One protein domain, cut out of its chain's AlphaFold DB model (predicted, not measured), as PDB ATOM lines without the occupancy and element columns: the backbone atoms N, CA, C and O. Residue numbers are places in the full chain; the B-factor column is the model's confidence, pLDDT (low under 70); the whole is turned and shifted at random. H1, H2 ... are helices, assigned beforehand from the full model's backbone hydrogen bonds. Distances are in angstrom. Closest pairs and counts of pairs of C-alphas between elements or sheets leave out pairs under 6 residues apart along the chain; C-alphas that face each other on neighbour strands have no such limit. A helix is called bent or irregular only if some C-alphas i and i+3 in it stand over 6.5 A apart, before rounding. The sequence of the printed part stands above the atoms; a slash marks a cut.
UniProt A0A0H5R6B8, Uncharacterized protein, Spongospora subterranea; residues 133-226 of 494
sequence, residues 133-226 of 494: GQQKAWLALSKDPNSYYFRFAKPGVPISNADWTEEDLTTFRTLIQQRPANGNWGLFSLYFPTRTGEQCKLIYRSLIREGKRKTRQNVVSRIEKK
ATOM      1  N   GLY A 133       4.394  23.732 108.660       96.44
ATOM      2  CA  GLY A 133       4.619  24.126 110.052       96.44
ATOM      3  C   GLY A 133       3.450  23.786 110.985       96.44
ATOM      4  O   GLY A 133       3.678  23.309 112.098       96.44
ATOM      5  N   GLN A 134       2.211  23.979 110.528       97.25
ATOM      6  CA  GLN A 134       1.004  23.649 111.287       97.25
ATOM      7  C   GLN A 134       0.804  22.136 111.374       97.25
ATOM      8  O   GLN A 134       0.519  21.626 112.457       97.25
ATOM      9  N   GLN A 135       1.050  21.406 110.281       97.12
ATOM     10  CA  GLN A 135       1.021  19.940 110.278       97.12
ATOM     11  C   GLN A 135       2.000  19.360 111.307       97.12
ATOM     12  O   GLN A 135       1.629  18.524 112.131       97.12
ATOM     13  N   LYS A 136       3.248  19.848 111.320       96.44
ATOM     14  CA  LYS A 136       4.271  19.418 112.284       96.44
ATOM     15  C   LYS A 136       3.874  19.735 113.725       96.44
ATOM     16  O   LYS A 136       4.073  18.901 114.606       96.44
ATOM     17  N   ALA A 137       3.319  20.922 113.969       96.38
ATOM     18  CA  ALA A 137       2.843  21.305 115.293       96.38
ATOM     19  C   ALA A 137       1.667  20.421 115.750       96.38
ATOM     20  O   ALA A 137       1.623  20.024 116.910       96.38
ATOM     21  N   TRP A 138       0.754  20.062 114.842       96.56
ATOM     22  CA  TRP A 138      -0.375  19.174 115.128       96.56
ATOM     23  C   TRP A 138       0.077  17.757 115.486       96.56
ATOM     24  O   TRP A 138      -0.380  17.184 116.469       96.56
ATOM     25  N   LEU A 139       1.042  17.205 114.746       95.44
ATOM     26  CA  LEU A 139       1.633  15.903 115.077       95.44
ATOM     27  C   LEU A 139       2.319  15.909 116.454       95.44
ATOM     28  O   LEU A 139       2.391  14.875 117.114       95.44
ATOM     29  N   ALA A 140       2.794  17.072 116.908       95.31
ATOM     30  CA  ALA A 140       3.388  17.264 118.228       95.31
ATOM     31  C   ALA A 140       2.370  17.610 119.336       95.31
ATOM     32  O   ALA A 140       2.774  17.734 120.493       95.31
ATOM     33  N   LEU A 141       1.073  17.731 119.025       95.69
ATOM     34  CA  LEU A 141       0.031  18.164 119.966       95.69
ATOM     35  C   LEU A 141      -0.076  17.250 121.196       95.69
ATOM     36  O   LEU A 141      -0.317  17.728 122.300       95.69
ATOM     37  N   SER A 142       0.155  15.945 121.024       94.56
ATOM     38  CA  SER A 142       0.160  14.965 122.121       94.56
ATOM     39  C   SER A 142       1.309  15.172 123.110       94.56
ATOM     40  O   SER A 142       1.196  14.797 124.275       94.56
ATOM     41  N   LYS A 143       2.416  15.765 122.653       96.00
ATOM     42  CA  LYS A 143       3.625  15.987 123.446       96.00
ATOM     43  C   LYS A 143       3.665  17.384 124.056       96.00
ATOM     44  O   LYS A 143       4.032  17.525 125.217       96.00
ATOM     45  N   ASP A 144       3.344  18.403 123.266       96.75
ATOM     46  CA  ASP A 144       3.362  19.803 123.684       96.75
ATOM     47  C   ASP A 144       2.167  20.558 123.078       96.75
ATOM     48  O   ASP A 144       2.304  21.253 122.063       96.75
ATOM     49  N   PRO A 145       0.977  20.436 123.694       97.38
ATOM     50  CA  PRO A 145      -0.218  21.111 123.202       97.38
ATOM     51  C   PRO A 145      -0.092  22.637 123.264       97.38
ATOM     52  O   PRO A 145      -0.662  23.345 122.434       97.38
ATOM     53  N   ASN A 146       0.691  23.160 124.213       98.12
ATOM     54  CA  ASN A 146       0.889  24.594 124.360       98.12
ATOM     55  C   ASN A 146       1.583  25.191 123.128       98.12
ATOM     56  O   ASN A 146       1.192  26.266 122.685       98.12
ATOM     57  N   SER A 147       2.567  24.496 122.545       97.38
ATOM     58  CA  SER A 147       3.265  24.970 121.342       97.38
ATOM     59  C   SER A 147       2.337  25.129 120.133       97.38
ATOM     60  O   SER A 147       2.438  26.131 119.421       97.38
ATOM     61  N   TYR A 148       1.398  24.194 119.930       97.94
ATOM     62  CA  TYR A 148       0.416  24.281 118.846       97.94
ATOM     63  C   TYR A 148      -0.514  25.481 119.039       97.94
ATOM     64  O   TYR A 148      -0.538  26.383 118.200       97.94
ATOM     65  N   TYR A 149      -1.214  25.537 120.178       98.38
ATOM     66  CA  TYR A 149      -2.212  26.581 120.433       98.38
ATOM     67  C   TYR A 149      -1.606  27.974 120.636       98.38
ATOM     68  O   TYR A 149      -2.293  28.991 120.542       98.38
ATOM     69  N   PHE A 150      -0.297  28.056 120.884       98.38
ATOM     70  CA  PHE A 150       0.395  29.336 120.919       98.38
ATOM     71  C   PHE A 150       0.364  30.043 119.557       98.38
ATOM     72  O   PHE A 150       0.223  31.264 119.522       98.38
ATOM     73  N   ARG A 151       0.470  29.287 118.457       98.00
ATOM     74  CA  ARG A 151       0.573  29.825 117.089       98.00
ATOM     75  C   ARG A 151      -0.697  29.653 116.267       98.00
ATOM     76  O   ARG A 151      -0.981  30.489 115.420       98.00
ATOM     77  N   PHE A 152      -1.437  28.575 116.501       97.81
ATOM     78  CA  PHE A 152      -2.592  28.193 115.697       97.81
ATOM     79  C   PHE A 152      -3.849  28.136 116.565       97.81
ATOM     80  O   PHE A 152      -3.791  27.748 117.731       97.81
ATOM     81  N   ALA A 153      -4.991  28.520 115.999       97.44
ATOM     82  CA  ALA A 153      -6.281  28.358 116.660       97.44
ATOM     83  C   ALA A 153      -6.751  26.894 116.611       97.44
ATOM     84  O   ALA A 153      -6.076  25.989 116.099       97.44
ATOM     85  N   LYS A 154      -7.937  26.654 117.171       95.50
ATOM     86  CA  LYS A 154      -8.605  25.360 117.063       95.50
ATOM     87  C   LYS A 154      -8.821  25.012 115.573       95.50
ATOM     88  O   LYS A 154      -9.247  25.880 114.817       95.50
ATOM     89  N   PRO A 155      -8.555  23.763 115.144       95.19
ATOM     90  CA  PRO A 155      -8.836  23.316 113.777       95.19
ATOM     91  C   PRO A 155     -10.268  23.640 113.345       95.19
ATOM     92  O   PRO A 155     -11.194  23.452 114.138       95.19
ATOM     93  N   GLY A 156     -10.440  24.106 112.107       95.38
ATOM     94  CA  GLY A 156     -11.738  24.494 111.546       95.38
ATOM     95  C   GLY A 156     -12.283  25.842 112.034       95.38
ATOM     96  O   GLY A 156     -13.333  26.268 111.564       95.38
ATOM     97  N   VAL A 157     -11.602  26.532 112.959       96.00
ATOM     98  CA  VAL A 157     -11.979  27.885 113.387       96.00
ATOM     99  C   VAL A 157     -11.005  28.893 112.773       96.00
ATOM    100  O   VAL A 157      -9.798  28.786 113.014       96.00
ATOM    101  N   PRO A 158     -11.485  29.882 111.996       95.88
ATOM    102  CA  PRO A 158     -10.614  30.912 111.451       95.88
ATOM    103  C   PRO A 158     -10.026  31.769 112.578       95.88
ATOM    104  O   PRO A 158     -10.707  32.125 113.544       95.88
ATOM    105  N   ILE A 159      -8.744  32.114 112.449       97.12
ATOM    106  CA  ILE A 159      -8.078  33.029 113.378       97.12
ATOM    107  C   ILE A 159      -8.657  34.427 113.159       97.12
ATOM    108  O   ILE A 159      -8.606  34.966 112.054       97.12
ATOM    109  N   SER A 160      -9.194  35.029 114.219       97.19
ATOM    110  CA  SER A 160      -9.676  36.404 114.177       97.19
ATOM    111  C   SER A 160      -8.501  37.371 114.287       97.19
ATOM    112  O   SER A 160      -7.804  37.423 115.309       97.19
ATOM    113  N   ASN A 161      -8.315  38.163 113.232       96.81
ATOM    114  CA  ASN A 161      -7.402  39.307 113.202       96.81
ATOM    115  C   ASN A 161      -8.092  40.620 113.605       96.81
ATOM    116  O   ASN A 161      -7.443  41.659 113.613       96.81
ATOM    117  N   ALA A 162      -9.391  40.583 113.926       96.75
ATOM    118  CA  ALA A 162     -10.132  41.765 114.347       96.75
ATOM    119  C   ALA A 162      -9.635  42.282 115.704       96.75
ATOM    120  O   ALA A 162      -9.074  41.522 116.503       96.75
ATOM    121  N   ASP A 163      -9.894  43.553 115.995       97.50
ATOM    122  CA  ASP A 163      -9.622  44.125 117.311       97.50
ATOM    123  C   ASP A 163     -10.351  43.356 118.424       97.50
ATOM    124  O   ASP A 163     -11.313  42.616 118.193       97.50
ATOM    125  N   TRP A 164      -9.842  43.461 119.651       97.56
ATOM    126  CA  TRP A 164     -10.467  42.818 120.804       97.56
ATOM    127  C   TRP A 164     -11.748  43.562 121.174       97.56
ATOM    128  O   TRP A 164     -11.700  44.744 121.515       97.56
ATOM    129  N   THR A 165     -12.879  42.861 121.127       97.38
ATOM    130  CA  THR A 165     -14.167  43.412 121.553       97.38
ATOM    131  C   THR A 165     -14.178  43.628 123.066       97.38
ATOM    132  O   THR A 165     -13.405  43.023 123.819       97.38
ATOM    133  N   GLU A 166     -15.062  44.499 123.551       97.12
ATOM    134  CA  GLU A 166     -15.187  44.745 124.991       97.12
ATOM    135  C   GLU A 166     -15.641  43.490 125.756       97.12
ATOM    136  O   GLU A 166     -15.183  43.240 126.877       97.12
ATOM    137  N   GLU A 167     -16.456  42.646 125.121       97.00
ATOM    138  CA  GLU A 167     -16.877  41.339 125.635       97.00
ATOM    139  C   GLU A 167     -15.694  40.368 125.770       97.00
ATOM    140  O   GLU A 167     -15.502  39.768 126.836       97.00
ATOM    141  N   ASP A 168     -14.842  40.273 124.739       97.31
ATOM    142  CA  ASP A 168     -13.623  39.457 124.767       97.31
ATOM    143  C   ASP A 168     -12.685  39.931 125.884       97.31
ATOM    144  O   ASP A 168     -12.165  39.123 126.656       97.31
ATOM    145  N   LEU A 169     -12.483  41.247 126.013       97.69
ATOM    146  CA  LEU A 169     -11.629  41.833 127.050       97.69
ATOM    147  C   LEU A 169     -12.182  41.597 128.457       97.69
ATOM    148  O   LEU A 169     -11.411  41.347 129.387       97.69
ATOM    149  N   THR A 170     -13.499  41.677 128.635       97.56
ATOM    150  CA  THR A 170     -14.156  41.409 129.920       97.56
ATOM    151  C   THR A 170     -13.985  39.945 130.307       97.56
ATOM    152  O   THR A 170     -13.529  39.644 131.412       97.56
ATOM    153  N   THR A 171     -14.221  39.036 129.362       97.94
ATOM    154  CA  THR A 171     -13.994  37.597 129.539       97.94
ATOM    155  C   THR A 171     -12.524  37.300 129.839       97.94
ATOM    156  O   THR A 171     -12.213  36.553 130.767       97.94
ATOM    157  N   PHE A 172     -11.597  37.949 129.131       98.19
ATOM    158  CA  PHE A 172     -10.155  37.811 129.339       98.19
ATOM    159  C   PHE A 172      -9.724  38.217 130.747       98.19
ATOM    160  O   PHE A 172      -8.978  37.484 131.398       98.19
ATOM    161  N   ARG A 173     -10.206  39.363 131.243       97.75
ATOM    162  CA  ARG A 173      -9.905  39.842 132.602       97.75
ATOM    163  C   ARG A 173     -10.456  38.899 133.669       97.75
ATOM    164  O   ARG A 173      -9.751  38.608 134.632       97.75
ATOM    165  N   THR A 174     -11.669  38.389 133.483       98.06
ATOM    166  CA  THR A 174     -12.273  37.422 134.408       98.06
ATOM    167  C   THR A 174     -11.483  36.113 134.427       98.06
ATOM    168  O   THR A 174     -11.099  35.627 135.490       98.06
ATOM    169  N   LEU A 175     -11.152  35.568 133.252       98.19
ATOM    170  CA  LEU A 175     -10.428  34.303 133.142       98.19
ATOM    171  C   LEU A 175      -8.996  34.389 133.657       98.19
ATOM    172  O   LEU A 175      -8.555  33.463 134.327       98.19
ATOM    173  N   ILE A 176      -8.264  35.479 133.402       97.94
ATOM    174  CA  ILE A 176      -6.881  35.599 133.886       97.94
ATOM    175  C   ILE A 176      -6.811  35.722 135.416       97.94
ATOM    176  O   ILE A 176      -5.832  35.281 136.014       97.94
ATOM    177  N   GLN A 177      -7.845  36.291 136.049       97.19
ATOM    178  CA  GLN A 177      -7.967  36.344 137.509       97.19
ATOM    179  C   GLN A 177      -8.293  34.969 138.098       97.19
ATOM    180  O   GLN A 177      -7.692  34.572 139.091       97.19
ATOM    181  N   GLN A 178      -9.216  34.231 137.476       97.94
ATOM    182  CA  GLN A 178      -9.607  32.897 137.938       97.94
ATOM    183  C   GLN A 178      -8.534  31.834 137.655       97.94
ATOM    184  O   GLN A 178      -8.344  30.909 138.442       97.94
ATOM    185  N   ARG A 179      -7.865  31.930 136.503       97.25
ATOM    186  CA  ARG A 179      -6.947  30.927 135.949       97.25
ATOM    187  C   ARG A 179      -5.759  31.626 135.273       97.25
ATOM    188  O   ARG A 179      -5.755  31.792 134.052       97.25
ATOM    189  N   PRO A 180      -4.733  32.043 136.032       96.94
ATOM    190  CA  PRO A 180      -3.567  32.695 135.452       96.94
ATOM    191  C   PRO A 180      -2.856  31.765 134.459       96.94
ATOM    192  O   PRO A 180      -2.665  30.578 134.724       96.94
ATOM    193  N   ALA A 181      -2.420  32.308 133.318       97.19
ATOM    194  CA  ALA A 181      -1.806  31.518 132.248       97.19
ATOM    195  C   ALA A 181      -0.477  30.850 132.659       97.19
ATOM    196  O   ALA A 181      -0.076  29.869 132.042       97.19
ATOM    197  N   ASN A 182       0.230  31.378 133.671       96.56
ATOM    198  CA  ASN A 182       1.503  30.843 134.187       96.56
ATOM    199  C   ASN A 182       2.557  30.555 133.093       96.56
ATOM    200  O   ASN A 182       3.339  29.617 133.195       96.56
ATOM    201  N   GLY A 183       2.564  31.358 132.022       96.19
ATOM    202  CA  GLY A 183       3.443  31.181 130.858       96.19
ATOM    203  C   GLY A 183       2.895  30.256 129.761       96.19
ATOM    204  O   GLY A 183       3.375  30.326 128.630       96.19
ATOM    205  N   ASN A 184       1.846  29.480 130.040       98.06
ATOM    206  CA  ASN A 184       1.199  28.548 129.113       98.06
ATOM    207  C   ASN A 184       0.090  29.232 128.303       98.06
ATOM    208  O   ASN A 184      -1.090  28.890 128.385       98.06
ATOM    209  N   TRP A 185       0.479  30.242 127.527       98.50
ATOM    210  CA  TRP A 185      -0.460  31.069 126.769       98.50
ATOM    211  C   TRP A 185      -1.231  30.311 125.686       98.50
ATOM    212  O   TRP A 185      -2.367  30.677 125.415       98.50
ATOM    213  N   GLY A 186      -0.655  29.259 125.099       98.12
ATOM    214  CA  GLY A 186      -1.367  28.418 124.137       98.12
ATOM    215  C   GLY A 186      -2.480  27.608 124.798       98.12
ATOM    216  O   GLY A 186      -3.586  27.529 124.285       98.12
ATOM    217  N   LEU A 187      -2.249  27.061 125.992       98.12
ATOM    218  CA  LEU A 187      -3.336  26.400 126.729       98.12
ATOM    219  C   LEU A 187      -4.401  27.397 127.189       98.12
ATOM    220  O   LEU A 187      -5.585  27.073 127.201       98.12
ATOM    221  N   PHE A 188      -3.993  28.616 127.542       98.44
ATOM    222  CA  PHE A 188      -4.927  29.675 127.906       98.44
ATOM    223  C   PHE A 188      -5.796  30.127 126.719       98.44
ATOM    224  O   PHE A 188      -6.969  30.433 126.910       98.44
ATOM    225  N   SER A 189      -5.282  30.131 125.486       98.25
ATOM    226  CA  SER A 189      -6.086  30.532 124.323       98.25
ATOM    227  C   SER A 189      -7.199  29.546 123.969       98.25
ATOM    228  O   SER A 189      -8.090  29.904 123.214       98.25
ATOM    229  N   LEU A 190      -7.237  28.347 124.561       97.62
ATOM    230  CA  LEU A 190      -8.356  27.415 124.380       97.62
ATOM    231  C   LEU A 190      -9.714  27.980 124.829       97.62
ATOM    232  O   LEU A 190     -10.741  27.525 124.333       97.62
ATOM    233  N   TYR A 191      -9.728  28.970 125.728       97.94
ATOM    234  CA  TYR A 191     -10.958  29.669 126.122       97.94
ATOM    235  C   TYR A 191     -11.450  30.679 125.071       97.94
ATOM    236  O   TYR A 191     -12.581  31.142 125.162       97.94
ATOM    237  N   PHE A 192     -10.618  31.007 124.079       97.69
ATOM    238  CA  PHE A 192     -10.902  31.969 123.017       97.69
ATOM    239  C   PHE A 192     -10.725  31.275 121.661       97.69
ATOM    240  O   PHE A 192      -9.637  31.313 121.090       97.69
ATOM    241  N   PRO A 193     -11.763  30.615 121.119       96.50
ATOM    242  CA  PRO A 193     -11.616  29.688 119.994       96.50
ATOM    243  C   PRO A 193     -11.049  30.333 118.723       96.50
ATOM    244  O   PRO A 193     -10.406  29.648 117.931       96.50
ATOM    245  N   THR A 194     -11.265  31.637 118.544       97.69
ATOM    246  CA  THR A 194     -10.792  32.427 117.400       97.69
ATOM    247  C   THR A 194      -9.442  33.106 117.647       97.69
ATOM    248  O   THR A 194      -8.923  33.756 116.740       97.69
ATOM    249  N   ARG A 195      -8.862  32.994 118.851       98.19
ATOM    250  CA  ARG A 195      -7.612  33.667 119.227       98.19
ATOM    251  C   ARG A 195      -6.486  32.672 119.483       98.19
ATOM    252  O   ARG A 195      -6.703  31.540 119.909       98.19
ATOM    253  N   THR A 196      -5.255  33.111 119.250       98.44
ATOM    254  CA  THR A 196      -4.046  32.316 119.512       98.44
ATOM    255  C   THR A 196      -3.399  32.702 120.842       98.44
ATOM    256  O   THR A 196      -3.612  33.798 121.373       98.44
ATOM    257  N   GLY A 197      -2.560  31.821 121.392       98.38
ATOM    258  CA  GLY A 197      -1.821  32.121 122.620       98.38
ATOM    259  C   GLY A 197      -0.902  33.337 122.487       98.38
ATOM    260  O   GLY A 197      -0.718  34.084 123.451       98.38
ATOM    261  N   GLU A 198      -0.367  33.592 121.294       98.38
ATOM    262  CA  GLU A 198       0.399  34.802 121.003       98.38
ATOM    263  C   GLU A 198      -0.440  36.075 121.186       98.38
ATOM    264  O   GLU A 198      -0.023  36.984 121.909       98.38
ATOM    265  N   GLN A 199      -1.657  36.109 120.635       98.38
ATOM    266  CA  GLN A 199      -2.578  37.238 120.799       98.38
ATOM    267  C   GLN A 199      -2.958  37.448 122.272       98.38
ATOM    268  O   GLN A 199      -2.888  38.572 122.775       98.38
ATOM    269  N   CYS A 200      -3.272  36.369 123.000       98.50
ATOM    270  CA  CYS A 200      -3.563  36.436 124.435       98.50
ATOM    271  C   CYS A 200      -2.387  37.024 125.237       98.50
ATOM    272  O   CYS A 200      -2.573  37.896 126.089       98.50
ATOM    273  N   LYS A 201      -1.154  36.591 124.942       98.38
ATOM    274  CA  LYS A 201       0.062  37.100 125.594       98.38
ATOM    275  C   LYS A 201       0.288  38.585 125.307       98.38
ATOM    276  O   LYS A 201       0.728  39.321 126.196       98.38
ATOM    277  N   LEU A 202       0.023  39.027 124.078       98.19
ATOM    278  CA  LEU A 202       0.151  40.429 123.681       98.19
ATOM    279  C   LEU A 202      -0.859  41.314 124.418       98.19
ATOM    280  O   LEU A 202      -0.453  42.314 125.013       98.19
ATOM    281  N   ILE A 203      -2.132  40.913 124.479       98.00
ATOM    282  CA  ILE A 203      -3.155  41.656 125.229       98.00
ATOM    283  C   ILE A 203      -2.845  41.724 126.713       98.00
ATOM    284  O   ILE A 203      -2.918  42.801 127.303       98.00
ATOM    285  N   TYR A 204      -2.401  40.624 127.317       97.94
ATOM    286  CA  TYR A 204      -1.985  40.643 128.714       97.94
ATOM    287  C   TYR A 204      -0.868  41.666 128.980       97.94
ATOM    288  O   TYR A 204      -0.923  42.424 129.950       97.94
ATOM    289  N   ARG A 205       0.132  41.742 128.088       97.69
ATOM    290  CA  ARG A 205       1.205  42.747 128.176       97.69
ATOM    291  C   ARG A 205       0.663  44.174 128.070       97.69
ATOM    292  O   ARG A 205       1.120  45.038 128.821       97.69
ATOM    293  N   SER A 206      -0.292  44.421 127.175       96.69
ATOM    294  CA  SER A 206      -0.949  45.727 127.037       96.69
ATOM    295  C   SER A 206      -1.734  46.104 128.296       96.69
ATOM    296  O   SER A 206      -1.504  47.183 128.841       96.69
ATOM    297  N   LEU A 207      -2.524  45.182 128.856       95.69
ATOM    298  CA  LEU A 207      -3.281  45.399 130.094       95.69
ATOM    299  C   LEU A 207      -2.373  45.694 131.298       95.69
ATOM    300  O   LEU A 207      -2.657  46.605 132.077       95.69
ATOM    301  N   ILE A 208      -1.243  44.990 131.445       95.62
ATOM    302  CA  ILE A 208      -0.259  45.309 132.497       95.62
ATOM    303  C   ILE A 208       0.319  46.713 132.291       95.62
ATOM    304  O   ILE A 208       0.497  47.461 133.258       95.62
ATOM    305  N   ARG A 209       0.651  47.076 131.047       95.00
ATOM    306  CA  ARG A 209       1.218  48.392 130.721       95.00
ATOM    307  C   ARG A 209       0.231  49.511 131.062       95.00
ATOM    308  O   ARG A 209       0.634  50.508 131.657       95.00
ATOM    309  N   GLU A 210      -1.044  49.329 130.742       93.50
ATOM    310  CA  GLU A 210      -2.125  50.257 131.083       93.50
ATOM    311  C   GLU A 210      -2.367  50.345 132.590       93.50
ATOM    312  O   GLU A 210      -2.450  51.449 133.132       93.50
ATOM    313  N   GLY A 211      -2.396  49.208 133.292       89.88
ATOM    314  CA  GLY A 211      -2.520  49.171 134.749       89.88
ATOM    315  C   GLY A 211      -1.407  49.968 135.434       89.88
ATOM    316  O   GLY A 211      -1.680  50.819 136.278       89.88
ATOM    317  N   LYS A 212      -0.155  49.791 134.987       83.44
ATOM    318  CA  LYS A 212       0.995  50.568 135.481       83.44
ATOM    319  C   LYS A 212       0.853  52.071 135.219       83.44
ATOM    320  O   LYS A 212       1.248  52.865 136.074       83.44
ATOM    321  N   ARG A 213       0.301  52.478 134.068       81.88
ATOM    322  CA  ARG A 213       0.046  53.898 133.757       81.88
ATOM    323  C   ARG A 213      -0.986  54.501 134.713       81.88
ATOM    324  O   ARG A 213      -0.706  55.548 135.293       81.88
ATOM    325  N   LYS A 214      -2.108  53.811 134.951       82.75
ATOM    326  CA  LYS A 214      -3.155  54.263 135.886       82.75
ATOM    327  C   LYS A 214      -2.626  54.387 137.318       82.75
ATOM    328  O   LYS A 214      -2.858  55.399 137.971       82.75
ATOM    329  N   THR A 215      -1.840  53.416 137.794       73.56
ATOM    330  CA  THR A 215      -1.215  53.498 139.128       73.56
ATOM    331  C   THR A 215      -0.283  54.705 139.247       73.56
ATOM    332  O   THR A 215      -0.349  55.417 140.244       73.56
ATOM    333  N   ARG A 216       0.547  54.986 138.230       64.62
ATOM    334  CA  ARG A 216       1.436  56.163 138.237       64.62
ATOM    335  C   ARG A 216       0.656  57.478 138.276       64.62
ATOM    336  O   ARG A 216       0.968  58.325 139.105       64.62
ATOM    337  N   GLN A 217      -0.375  57.630 137.447       77.56
ATOM    338  CA  GLN A 217      -1.221  58.833 137.437       77.56
ATOM    339  C   GLN A 217      -1.952  59.042 138.776       77.56
ATOM    340  O   GLN A 217      -2.030  60.161 139.287       77.56
ATOM    341  N   ASN A 218      -2.408  57.956 139.406       75.69
ATOM    342  CA  ASN A 218      -3.033  58.011 140.729       75.69
ATOM    343  C   ASN A 218      -2.047  58.423 141.839       75.69
ATOM    344  O   ASN A 218      -2.446  59.076 142.800       75.69
ATOM    345  N   VAL A 219      -0.763  58.067 141.726       78.00
ATOM    346  CA  VAL A 219       0.270  58.497 142.684       78.00
ATOM    347  C   VAL A 219       0.609  59.978 142.499       78.00
ATOM    348  O   VAL A 219       0.636  60.708 143.485       78.00
ATOM    349  N   VAL A 220       0.795  60.439 141.257       80.06
ATOM    350  CA  VAL A 220       1.106  61.851 140.953       80.06
ATOM    351  C   VAL A 220      -0.002  62.780 141.454       80.06
ATOM    352  O   VAL A 220       0.271  63.713 142.204       80.06
ATOM    353  N   SER A 221      -1.265  62.459 141.166       83.44
ATOM    354  CA  SER A 221      -2.404  63.270 141.627       83.44
ATOM    355  C   SER A 221      -2.555  63.310 143.156       83.44
ATOM    356  O   SER A 221      -3.002  64.318 143.706       83.44
ATOM    357  N   ARG A 222      -2.161  62.250 143.882       82.94
ATOM    358  CA  ARG A 222      -2.118  62.267 145.357       82.94
ATOM    359  C   ARG A 222      -1.002  63.161 145.894       82.94
ATOM    360  O   ARG A 222      -1.223  63.850 146.888       82.94
ATOM    361  N   ILE A 223       0.165  63.162 145.250       84.38
ATOM    362  CA  ILE A 223       1.290  64.027 145.632       84.38
ATOM    363  C   ILE A 223       0.916  65.500 145.415       84.38
ATOM    364  O   ILE A 223       1.094  66.305 146.324       84.38
ATOM    365  N   GLU A 224       0.310  65.837 144.276       84.25
ATOM    366  CA  GLU A 224      -0.127  67.209 143.972       84.25
ATOM    367  C   GLU A 224      -1.197  67.722 144.943       84.25
ATOM    368  O   GLU A 224      -1.132  68.865 145.393       84.25
ATOM    369  N   LYS A 225      -2.164  66.877 145.324       82.56
ATOM    370  CA  LYS A 225      -3.168  67.242 146.337       82.56
ATOM    371  C   LYS A 225      -2.545  67.456 147.717       82.56
ATOM    372  O   LYS A 225      -2.938  68.386 148.415       82.56
ATOM    373  N   LYS A 226      -1.559  66.635 148.102       81.31
ATOM    374  CA  LYS A 226      -0.854  66.792 149.383       81.31
ATOM    375  C   LYS A 226      -0.016  68.072 149.416       81.31
ATOM    376  O   LYS A 226      -0.057  68.769 150.421       81.31
TER     377      LYS A 226
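What this domain is: This is residues 133 to 226 of the 494 residues of an uncharacterized protein of Spongospora subterranea (UniProt A0A0H5R6B8). A small body of short helices has one long helix, H5, that begins inside it and sticks out as an arm with residues 208 to 226. In the body H2, H4 and the first turn of H5 meet crosswise, H1 folds back on H2 as a helical hairpin, and H3 is near H4 and H5 without touching them. The printed part has 94 residues, with five named helices in the order H1, H2, H3, H4, H5 and no named strand; its class is all helix. The whole is loose, with a radius of gyration of the C-alphas of 16.9 A, and spans 61 by 25 by 23 A, the arm making much of the length.

How they stand to each other: Start at H1, residues 133 to 139, and go on to H2, residues 145 to 151. They form a hairpin: they touch, closest at the C-alphas of Ala 137 and Tyr 148, 5.2 A apart, and run opposite ways at a shallow tilt of 17 degrees. H2 is the hub, touching three helices. Look next at H4, residues 185 to 191: it touches H2, about perpendicular at 88 degrees, with the C-alphas of Phe 150 and Gly 186 closest at 3.8 A. H5, residues 197 to 226, touches H2 with residues 197 to 198 alone, about perpendicular at 73 degrees; the closest C-alphas are those of Phe 150 and Gly 197, 3.9 A apart. H5 touches H4 with residues 197 to 201 alone, about perpendicular at 85 degrees, and here the C-alphas of Gly 186 and Gly 197 are closest at 4.0 A. The helix packing is mostly crossed. H3, residues 166 to 178, touches no helix; H3 and H4 are near each other, with 7 pairs of C-alphas within 10 A, and so are H3 and H5, with 9. H1 is apart from H3, H4 and H5. Every O i to N i+4 pair is within hydrogen-bond range in H1, H3 and H5, against 2 of 3 in H2 and 1 of 3 in H4, where 4 of 4 O i to N i+3 pairs are.

Where its parts are: Find C-alpha 133 at (4.619, 24.126, 110.052); from there H1 runs 10.1 A to Leu 139. H2 runs 10.7 A from Pro 145 to Arg 151. Find C-alpha 166 at (-15.187, 44.745, 124.991), where H3 begins its 18.4 A to Gln 178. H4 runs 10.6 A from Trp 185 to Tyr 191; it is neither bent nor irregular, but only just: C-alphas 188 and 191 are 6.3 A apart. H5 runs 43.8 A from Gly 197 to C-alpha 226 at (-0.854, 66.792, 149.383).

The domain as a whole: The two C-alphas farthest apart are those of Leu 139 and Lys 226, 61.4 A. Without residues 208 to 226, which stand free, the body of 75 residues spans 34 by 25 by 17 A. The printed part has no cut. Follow residues 152 to 165 for the long link from H2 to H3; the links H1 to H2 and H4 to H5 are tight, and H3 to H4 is short. In the B-factor column the mean pLDDT of the printed part is 94.3, and you will find one residue under 70, Arg 216 in H5.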